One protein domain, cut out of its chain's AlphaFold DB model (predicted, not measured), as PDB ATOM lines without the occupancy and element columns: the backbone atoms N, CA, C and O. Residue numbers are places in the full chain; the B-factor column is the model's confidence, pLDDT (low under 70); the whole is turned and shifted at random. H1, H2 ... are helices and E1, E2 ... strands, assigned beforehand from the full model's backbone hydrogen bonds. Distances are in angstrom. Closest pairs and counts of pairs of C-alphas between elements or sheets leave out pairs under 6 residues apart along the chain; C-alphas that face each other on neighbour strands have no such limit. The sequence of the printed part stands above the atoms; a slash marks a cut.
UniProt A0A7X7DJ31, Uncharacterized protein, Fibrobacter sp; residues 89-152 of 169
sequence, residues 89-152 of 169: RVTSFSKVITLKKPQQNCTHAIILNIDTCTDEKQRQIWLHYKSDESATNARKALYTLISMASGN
ATOM      1  N   ARG A  89     133.628 122.208 125.154       88.00
ATOM      2  CA  ARG A  89     133.058 122.901 126.310       88.00
ATOM      3  C   ARG A  89     133.882 122.719 127.582       88.00
ATOM      4  O   ARG A  89     133.505 123.251 128.621       88.00
ATOM      5  N   VAL A  90     134.985 121.974 127.539       89.38
ATOM      6  CA  VAL A  90     135.877 121.818 128.697       89.38
ATOM      7  C   VAL A  90     136.748 123.066 128.819       89.38
ATOM      8  O   VAL A  90     137.532 123.372 127.927       89.38
ATOM      9  N   THR A  91     136.630 123.780 129.939       88.31
ATOM     10  CA  THR A  91     137.393 125.017 130.196       88.31
ATOM     11  C   THR A  91     138.711 124.745 130.906       88.31
ATOM     12  O   THR A  91     139.705 125.428 130.677       88.31
ATOM     13  N   SER A  92     138.739 123.742 131.783       88.50
ATOM     14  CA  SER A  92     139.943 123.304 132.485       88.50
ATOM     15  C   SER A  92     139.758 121.902 133.059       88.50
ATOM     16  O   SER A  92     138.637 121.424 133.236       88.50
ATOM     17  N   PHE A  93     140.869 121.242 133.367       92.38
ATOM     18  CA  PHE A  93     140.878 119.948 134.040       92.38
ATOM     19  C   PHE A  93     142.066 119.856 135.003       92.38
ATOM     20  O   PHE A  93     143.115 120.467 134.784       92.38
ATOM     21  N   SER A  94     141.898 119.115 136.094       92.12
ATOM     22  CA  SER A  94     142.911 118.993 137.140       92.12
ATOM     23  C   SER A  94     144.066 118.064 136.741       92.12
ATOM     24  O   SER A  94     144.042 117.348 135.735       92.12
ATOM     25  N   LYS A  95     145.106 118.035 137.580       93.44
ATOM     26  CA  LYS A  95     146.015 116.879 137.645       93.44
ATOM     27  C   LYS A  95     145.245 115.650 138.153       93.44
ATOM     28  O   LYS A  95     144.114 115.783 138.624       93.44
ATOM     29  N   VAL A  96     145.859 114.474 138.063       93.75
ATOM     30  CA  VAL A  96     145.335 113.278 138.731       93.75
ATOM     31  C   VAL A  96     145.357 113.516 140.240       93.75
ATOM     32  O   VAL A  96     146.343 114.014 140.782       93.75
ATOM     33  N   ILE A  97     144.247 113.208 140.902       93.12
ATOM     34  CA  ILE A  97     144.074 113.351 142.346       93.12
ATOM     35  C   ILE A  97     143.883 111.959 142.932       93.12
ATOM     36  O   ILE A  97     142.999 111.227 142.494       93.12
ATOM     37  N   THR A  98     144.659 111.610 143.953       92.81
ATOM     38  CA  THR A  98     144.411 110.409 144.757       92.81
ATOM     39  C   THR A  98     143.306 110.693 145.775       92.81
ATOM     40  O   THR A  98     143.362 111.658 146.540       92.81
ATOM     41  N   LEU A  99     142.279 109.851 145.789       88.81
ATOM     42  CA  LEU A  99     141.136 109.971 146.685       88.81
ATOM     43  C   LEU A  99     141.516 109.480 148.084       88.81
ATOM     44  O   LEU A  99     142.002 108.365 148.255       88.81
ATOM     45  N   LYS A 100     141.233 110.292 149.111       86.31
ATOM     46  CA  LYS A 100     141.484 109.917 150.518       86.31
ATOM     47  C   LYS A 100     140.684 108.689 150.958       86.31
ATOM     48  O   LYS A 100     141.117 107.954 151.837       86.31
ATOM     49  N   LYS A 101     139.496 108.507 150.383       83.94
ATOM     50  CA  LYS A 101     138.643 107.335 150.569       83.94
ATOM     51  C   LYS A 101     138.261 106.822 149.185       83.94
ATOM     52  O   LYS A 101     137.797 107.639 148.388       83.94
ATOM     53  N   PRO A 102     138.441 105.524 148.890       79.19
ATOM     54  CA  PRO A 102     138.002 104.972 147.622       79.19
ATOM     55  C   PRO A 102     136.502 105.195 147.430       79.19
ATOM     56  O   PRO A 102     135.715 104.964 148.348       79.19
ATOM     57  N   GLN A 103     136.105 105.625 146.237       74.69
ATOM     58  CA  GLN A 103     134.704 105.781 145.856       74.69
ATOM     59  C   GLN A 103     134.413 104.793 144.733       74.69
ATOM     60  O   GLN A 103     135.098 104.815 143.718       74.69
ATOM     61  N   GLN A 104     133.444 103.890 144.924       72.19
ATOM     62  CA  GLN A 104     133.093 102.862 143.926       72.19
ATOM     63  C   GLN A 104     134.318 102.061 143.421       72.19
ATOM     64  O   GLN A 104     134.499 101.859 142.222       72.19
ATOM     65  N   ASN A 105     135.202 101.635 144.334       81.06
ATOM     66  CA  ASN A 105     136.474 100.949 144.031       81.06
ATOM     67  C   ASN A 105     137.477 101.759 143.184       81.06
ATOM     68  O   ASN A 105     138.455 101.204 142.681       81.06
ATOM     69  N   CYS A 106     137.264 103.065 143.035       85.69
ATOM     70  CA  CYS A 106     138.196 103.978 142.389       85.69
ATOM     71  C   CYS A 106     139.053 104.688 143.434       85.69
ATOM     72  O   CYS A 106     138.567 105.089 144.492       85.69
ATOM     73  N   THR A 107     140.337 104.844 143.129       90.88
ATOM     74  CA  THR A 107     141.345 105.440 144.021       90.88
ATOM     75  C   THR A 107     141.871 106.766 143.490       90.88
ATOM     76  O   THR A 107     142.467 107.524 144.248       90.88
ATOM     77  N   HIS A 108     141.638 107.064 142.211       92.50
ATOM     78  CA  HIS A 108     142.122 108.264 141.542       92.50
ATOM     79  C   HIS A 108     140.979 108.968 140.813       92.50
ATOM     80  O   HIS A 108     140.011 108.326 140.400       92.50
ATOM     81  N   ALA A 109     141.083 110.284 140.651       91.50
ATOM     82  CA  ALA A 109     140.106 111.074 139.920       91.50
ATOM     83  C   ALA A 109     140.739 112.227 139.133       91.50
ATOM     84  O   ALA A 109     141.824 112.712 139.462       91.50
ATOM     85  N   ILE A 110     140.023 112.683 138.109       92.44
ATOM     86  CA  ILE A 110     140.280 113.934 137.391       92.44
ATOM     87  C   ILE A 110     139.026 114.793 137.509       92.44
ATOM     88  O   ILE A 110     137.920 114.319 137.252       92.44
ATOM     89  N   ILE A 111     139.199 116.059 137.872       91.38
ATOM     90  CA  ILE A 111     138.115 117.039 137.926       91.38
ATOM     91  C   ILE A 111     138.126 117.825 136.621       91.38
ATOM     92  O   ILE A 111     139.164 118.366 136.240       91.38
ATOM     93  N   LEU A 112     136.983 117.904 135.947       91.94
ATOM     94  CA  LEU A 112     136.782 118.712 134.749       91.94
ATOM     95  C   LEU A 112     135.820 119.845 135.068       91.94
ATOM     96  O   LEU A 112     134.764 119.612 135.652       91.94
ATOM     97  N   ASN A 113     136.159 121.051 134.628       89.75
ATOM     98  CA  ASN A 113     135.248 122.185 134.613       89.75
ATOM     99  C   ASN A 113     134.710 122.350 133.194       89.75
ATOM    100  O   ASN A 113     135.484 122.485 132.240       89.75
ATOM    101  N   ILE A 114     133.389 122.366 133.058       88.75
ATOM    102  CA  ILE A 114     132.716 122.612 131.782       88.75
ATOM    103  C   ILE A 114     132.022 123.971 131.776       88.75
ATOM    104  O   ILE A 114     131.531 124.441 132.806       88.75
ATOM    105  N   ASP A 115     132.011 124.589 130.601       84.25
ATOM    106  CA  ASP A 115     131.300 125.828 130.333       84.25
ATOM    107  C   ASP A 115     129.795 125.570 130.202       84.25
ATOM    108  O   ASP A 115     129.348 124.733 129.410       84.25
ATOM    109  N   THR A 116     129.019 126.311 130.983       76.44
ATOM    110  CA  THR A 116     127.557 126.331 130.947       76.44
ATOM    111  C   THR A 116     127.113 127.788 130.994       76.44
ATOM    112  O   THR A 116     127.611 128.546 131.818       76.44
ATOM    113  N   CYS A 117     126.157 128.179 130.152       61.03
ATOM    114  CA  CYS A 117     125.642 129.542 129.994       61.03
ATOM    115  C   CYS A 117     124.863 130.084 131.209       61.03
ATOM    116  O   CYS A 117     124.311 131.177 131.129       61.03
ATOM    117  N   THR A 118     124.757 129.337 132.309       57.53
ATOM    118  CA  THR A 118     124.156 129.822 133.555       57.53
ATOM    119  C   THR A 118     125.210 130.490 134.436       57.53
ATOM    120  O   THR A 118     126.210 129.856 134.765       57.53
ATOM    121  N   ASP A 119     124.933 131.727 134.866       50.25
ATOM    122  CA  ASP A 119     125.776 132.587 135.725       50.25
ATOM    123  C   ASP A 119     126.202 131.953 137.068       50.25
ATOM    124  O   ASP A 119     127.113 132.435 137.742       50.25
ATOM    125  N   GLU A 120     125.594 130.834 137.467       46.34
ATOM    126  CA  GLU A 120     125.931 130.123 138.695       46.34
ATOM    127  C   GLU A 120     126.765 128.862 138.426       46.34
ATOM    128  O   GLU A 120     126.241 127.777 138.182       46.34
ATOM    129  N   LYS A 121     128.084 129.022 138.587       51.47
ATOM    130  CA  LYS A 121     129.118 127.980 138.747       51.47
ATOM    131  C   LYS A 121     129.368 127.099 137.515       51.47
ATOM    132  O   LYS A 121     128.568 126.238 137.158       51.47
ATOM    133  N   GLN A 122     130.588 127.213 136.981       59.34
ATOM    134  CA  GLN A 122     131.236 126.162 136.188       59.34
ATOM    135  C   GLN A 122     130.911 124.792 136.794       59.34
ATOM    136  O   GLN A 122     131.158 124.555 137.983       59.34
ATOM    137  N   ARG A 123     130.317 123.895 136.002       77.50
ATOM    138  CA  ARG A 123     129.952 122.577 136.520       77.50
ATOM    139  C   ARG A 123     131.191 121.697 136.569       77.50
ATOM    140  O   ARG A 123     131.875 121.511 135.566       77.50
ATOM    141  N   GLN A 124     131.450 121.157 137.756       87.06
ATOM    142  CA  GLN A 124     132.521 120.201 137.997       87.06
ATOM    143  C   GLN A 124     132.034 118.776 137.755       87.06
ATOM    144  O   GLN A 124     131.037 118.343 138.335       87.06
ATOM    145  N   ILE A 125     132.762 118.047 136.916       89.06
ATOM    146  CA  ILE A 125     132.572 116.620 136.661       89.06
ATOM    147  C   ILE A 125     133.780 115.886 137.229       89.06
ATOM    148  O   ILE A 125     134.920 116.265 136.975       89.06
ATOM    149  N   TRP A 126     133.522 114.841 138.009       90.06
ATOM    150  CA  TRP A 126     134.554 114.007 138.610       90.06
ATOM    151  C   TRP A 126     134.624 112.690 137.850       90.06
ATOM    152  O   TRP A 126     133.705 111.876 137.934       90.06
ATOM    153  N   LEU A 127     135.713 112.484 137.115       90.69
ATOM    154  CA  LEU A 127     135.985 111.222 136.438       90.69
ATOM    155  C   LEU A 127     136.820 110.346 137.348       90.69
ATOM    156  O   LEU A 127     137.899 110.754 137.773       90.69
ATOM    157  N   HIS A 128     136.313 109.158 137.645       91.12
ATOM    158  CA  HIS A 128     136.899 108.245 138.615       91.12
ATOM    159  C   HIS A 128     137.639 107.103 137.917       91.12
ATOM    160  O   HIS A 128     137.184 106.576 136.902       91.12
ATOM    161  N   TYR A 129     138.776 106.707 138.488       91.31
ATOM    162  CA  TYR A 129     139.680 105.701 137.942       91.31
ATOM    163  C   TYR A 129     140.171 104.736 139.025       91.31
ATOM    164  O   TYR A 129     140.425 105.110 140.175       91.31
ATOM    165  N   LYS A 130     140.357 103.471 138.635       90.44
ATOM    166  CA  LYS A 130     140.833 102.399 139.525       90.44
ATOM    167  C   LYS A 130     142.319 102.513 139.880       90.44
ATOM    168  O   LYS A 130     142.707 102.075 140.959       90.44
ATOM    169  N   SER A 131     143.130 103.107 139.005       90.62
ATOM    170  CA  SER A 131     144.578 103.268 139.182       90.62
ATOM    171  C   SER A 131     145.067 104.639 138.713       90.62
ATOM    172  O   SER A 131     144.408 105.291 137.897       90.62
ATOM    173  N   ASP A 132     146.241 105.044 139.203       91.62
ATOM    174  CA  ASP A 132     146.930 106.261 138.762       91.62
ATOM    175  C   ASP A 132     147.253 106.210 137.266       91.62
ATOM    176  O   ASP A 132     146.965 107.152 136.536       91.62
ATOM    177  N   GLU A 133     147.755 105.073 136.783       91.44
ATOM    178  CA  GLU A 133     148.081 104.878 135.371       91.44
ATOM    179  C   GLU A 133     146.859 105.106 134.467       91.44
ATOM    180  O   GLU A 133     146.943 105.821 133.467       91.44
ATOM    181  N   SER A 134     145.694 104.571 134.856       91.19
ATOM    182  CA  SER A 134     144.442 104.768 134.113       91.19
ATOM    183  C   SER A 134     144.049 106.244 134.065       91.19
ATOM    184  O   SER A 134     143.692 106.755 133.004       91.19
ATOM    185  N   ALA A 135     144.151 106.944 135.199       91.44
ATOM    186  CA  ALA A 135     143.855 108.369 135.277       91.44
ATOM    187  C   ALA A 135     144.857 109.195 134.453       91.44
ATOM    188  O   ALA A 135     144.473 110.071 133.683       91.44
ATOM    189  N   THR A 136     146.148 108.892 134.541       92.94
ATOM    190  CA  THR A 136     147.198 109.586 133.792       92.94
ATOM    191  C   THR A 136     147.010 109.414 132.285       92.94
ATOM    192  O   THR A 136     147.091 110.393 131.538       92.94
ATOM    193  N   ASN A 137     146.684 108.204 131.830       92.69
ATOM    194  CA  ASN A 137     146.401 107.929 130.423       92.69
ATOM    195  C   ASN A 137     145.132 108.644 129.946       92.69
ATOM    196  O   ASN A 137     145.149 109.288 128.896       92.69
ATOM    197  N   ALA A 138     144.061 108.625 130.742       91.44
ATOM    198  CA  ALA A 138     142.833 109.351 130.434       91.44
ATOM    199  C   ALA A 138     143.059 110.870 130.356       91.44
ATOM    200  O   ALA A 138     142.578 111.526 129.432       91.44
ATOM    201  N   ARG A 139     143.867 111.428 131.263       93.44
ATOM    202  CA  ARG A 139     144.259 112.843 131.244       93.44
ATOM    203  C   ARG A 139     145.022 113.204 129.969       93.44
ATOM    204  O   ARG A 139     144.753 114.248 129.375       93.44
ATOM    205  N   LYS A 140     145.975 112.363 129.552       92.75
ATOM    206  CA  LYS A 140     146.725 112.554 128.298       92.75
ATOM    207  C   LYS A 140     145.785 112.516 127.092       92.75
ATOM    208  O   LYS A 140     145.858 113.402 126.246       92.75
ATOM    209  N   ALA A 141     144.867 111.551 127.043       92.06
ATOM    210  CA  ALA A 141     143.874 111.447 125.974       92.06
ATOM    211  C   ALA A 141     142.960 112.685 125.906       92.06
ATOM    212  O   ALA A 141     142.767 113.247 124.827       92.06
ATOM    213  N   LEU A 142     142.468 113.160 127.055       92.19
ATOM    214  CA  LEU A 142     141.664 114.380 127.145       92.19
ATOM    215  C   LEU A 142     142.435 115.603 126.626       92.19
ATOM    216  O   LEU A 142     141.909 116.359 125.811       92.19
ATOM    217  N   TYR A 143     143.694 115.772 127.044       90.69
ATOM    218  CA  TYR A 143     144.543 116.867 126.570       90.69
ATOM    219  C   TYR A 143     144.735 116.836 125.050       90.69
ATOM    220  O   TYR A 143     144.619 117.873 124.394       90.69
ATOM    221  N   THR A 144     144.980 115.657 124.478       90.19
ATOM    222  CA  THR A 144     145.121 115.483 123.028       90.19
ATOM    223  C   THR A 144     143.845 115.892 122.293       90.19
ATOM    224  O   THR A 144     143.917 116.646 121.323       90.19
ATOM    225  N   LEU A 145     142.672 115.462 122.767       89.12
ATOM    226  CA  LEU A 145     141.393 115.814 122.142       89.12
ATOM    227  C   LEU A 145     141.096 117.314 122.217       89.12
ATOM    228  O   LEU A 145     140.673 117.891 121.215       89.12
ATOM    229  N   ILE A 146     141.357 117.950 123.363       88.44
ATOM    230  CA  ILE A 146     141.202 119.402 123.530       88.44
ATOM    231  C   ILE A 146     142.158 120.143 122.589       88.44
ATOM    232  O   ILE A 146     141.733 121.026 121.852       88.44
ATOM    233  N   SER A 147     143.429 119.740 122.540       85.12
ATOM    234  CA  SER A 147     144.438 120.349 121.661       85.12
ATOM    235  C   SER A 147     144.031 120.247 120.187       85.12
ATOM    236  O   SER A 147     144.073 121.227 119.442       85.12
ATOM    237  N   MET A 148     143.525 119.081 119.774       82.69
ATOM    238  CA  MET A 148     142.971 118.880 118.437       82.69
ATOM    239  C   MET A 148     141.716 119.726 118.185       82.69
ATOM    240  O   MET A 148     141.491 120.134 117.045       82.69
ATOM    241  N   ALA A 149     140.849 119.929 119.179       77.44
ATOM    242  CA  ALA A 149     139.628 120.729 119.053       77.44
ATOM    243  C   ALA A 149     139.932 122.227 118.916       77.44
ATOM    244  O   ALA A 149     139.338 122.886 118.069       77.44
ATOM    245  N   SER A 150     140.907 122.728 119.673       69.75
ATOM    246  CA  SER A 150     141.304 124.140 119.693       69.75
ATOM    247  C   SER A 150     142.255 124.541 118.556       69.75
ATOM    248  O   SER A 150     142.709 125.678 118.518       69.75
ATOM    249  N   GLY A 151     142.610 123.623 117.649       58.78
ATOM    250  CA  GLY A 151     143.540 123.888 116.540       58.78
ATOM    251  C   GLY A 151     145.017 123.999 116.946       58.78
ATOM    252  O   GLY A 151     145.885 124.083 116.077       58.78
ATOM    253  N   ASN A 152     145.329 123.919 118.242       49.72
ATOM    254  CA  ASN A 152     146.699 123.872 118.736       49.72
ATOM    255  C   ASN A 152     147.251 122.455 118.567       49.72
ATOM    256  O   ASN A 152     147.048 121.581 119.407       49.72
TER     257      ASN A 152
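What this domain is: This is residues 89 to 152 of the 169 residues of an uncharacterized protein of Fibrobacter sp (UniProt A0A7X7DJ31). A strongly twisted antiparallel sheet forms a wall, with helix H1 packed along one face. Its longest strand, E3, has E1 and E2 on one side and E4 on the other. The 64 printed residues run E1, E2, E3, E4, H1, a mixed class, only just loose, close to compact: radius of gyration of the C-alphas 12.9 A, spans 33 by 29 by 14 A.

Where its parts are: E1 is residues 90 to 93, from C-alpha 90 at (135.877, 121.818, 128.697). E2 is 97 to 103, E3 106 to 114 (22.1 A), E4 123 to 129 (19.5 A). H1, 132 to 149, measures 25.5 A and ends at C-alpha 149 (139.628, 120.729, 119.053).

How they stand to each other: E2, E3 and E4 form a meander, each strand the antiparallel neighbour of the one before. N 97 and O 109 of E2 and E3 are 2.9 A apart, N 112 and O 125 of E3 and E4 2.8 A, N 91 and O 113 of E1 and E3 2.9 A, within hydrogen-bond range. H1 is on the sheet at a height of 9.5 A, along E3 at 8 degrees on the local plane; its closest C-alphas to E3 are Asp 132 and His 108, 5.9 A. In H1 every O i to N i+4 pair is within hydrogen-bond range.

The domain as a whole: The farthest C-alphas, of Lys 101 and Gly 151, are 38.2 A apart. The printed part has no cut and no long link. Residues 117 to 122 and 150 to 152 have pLDDT under 70.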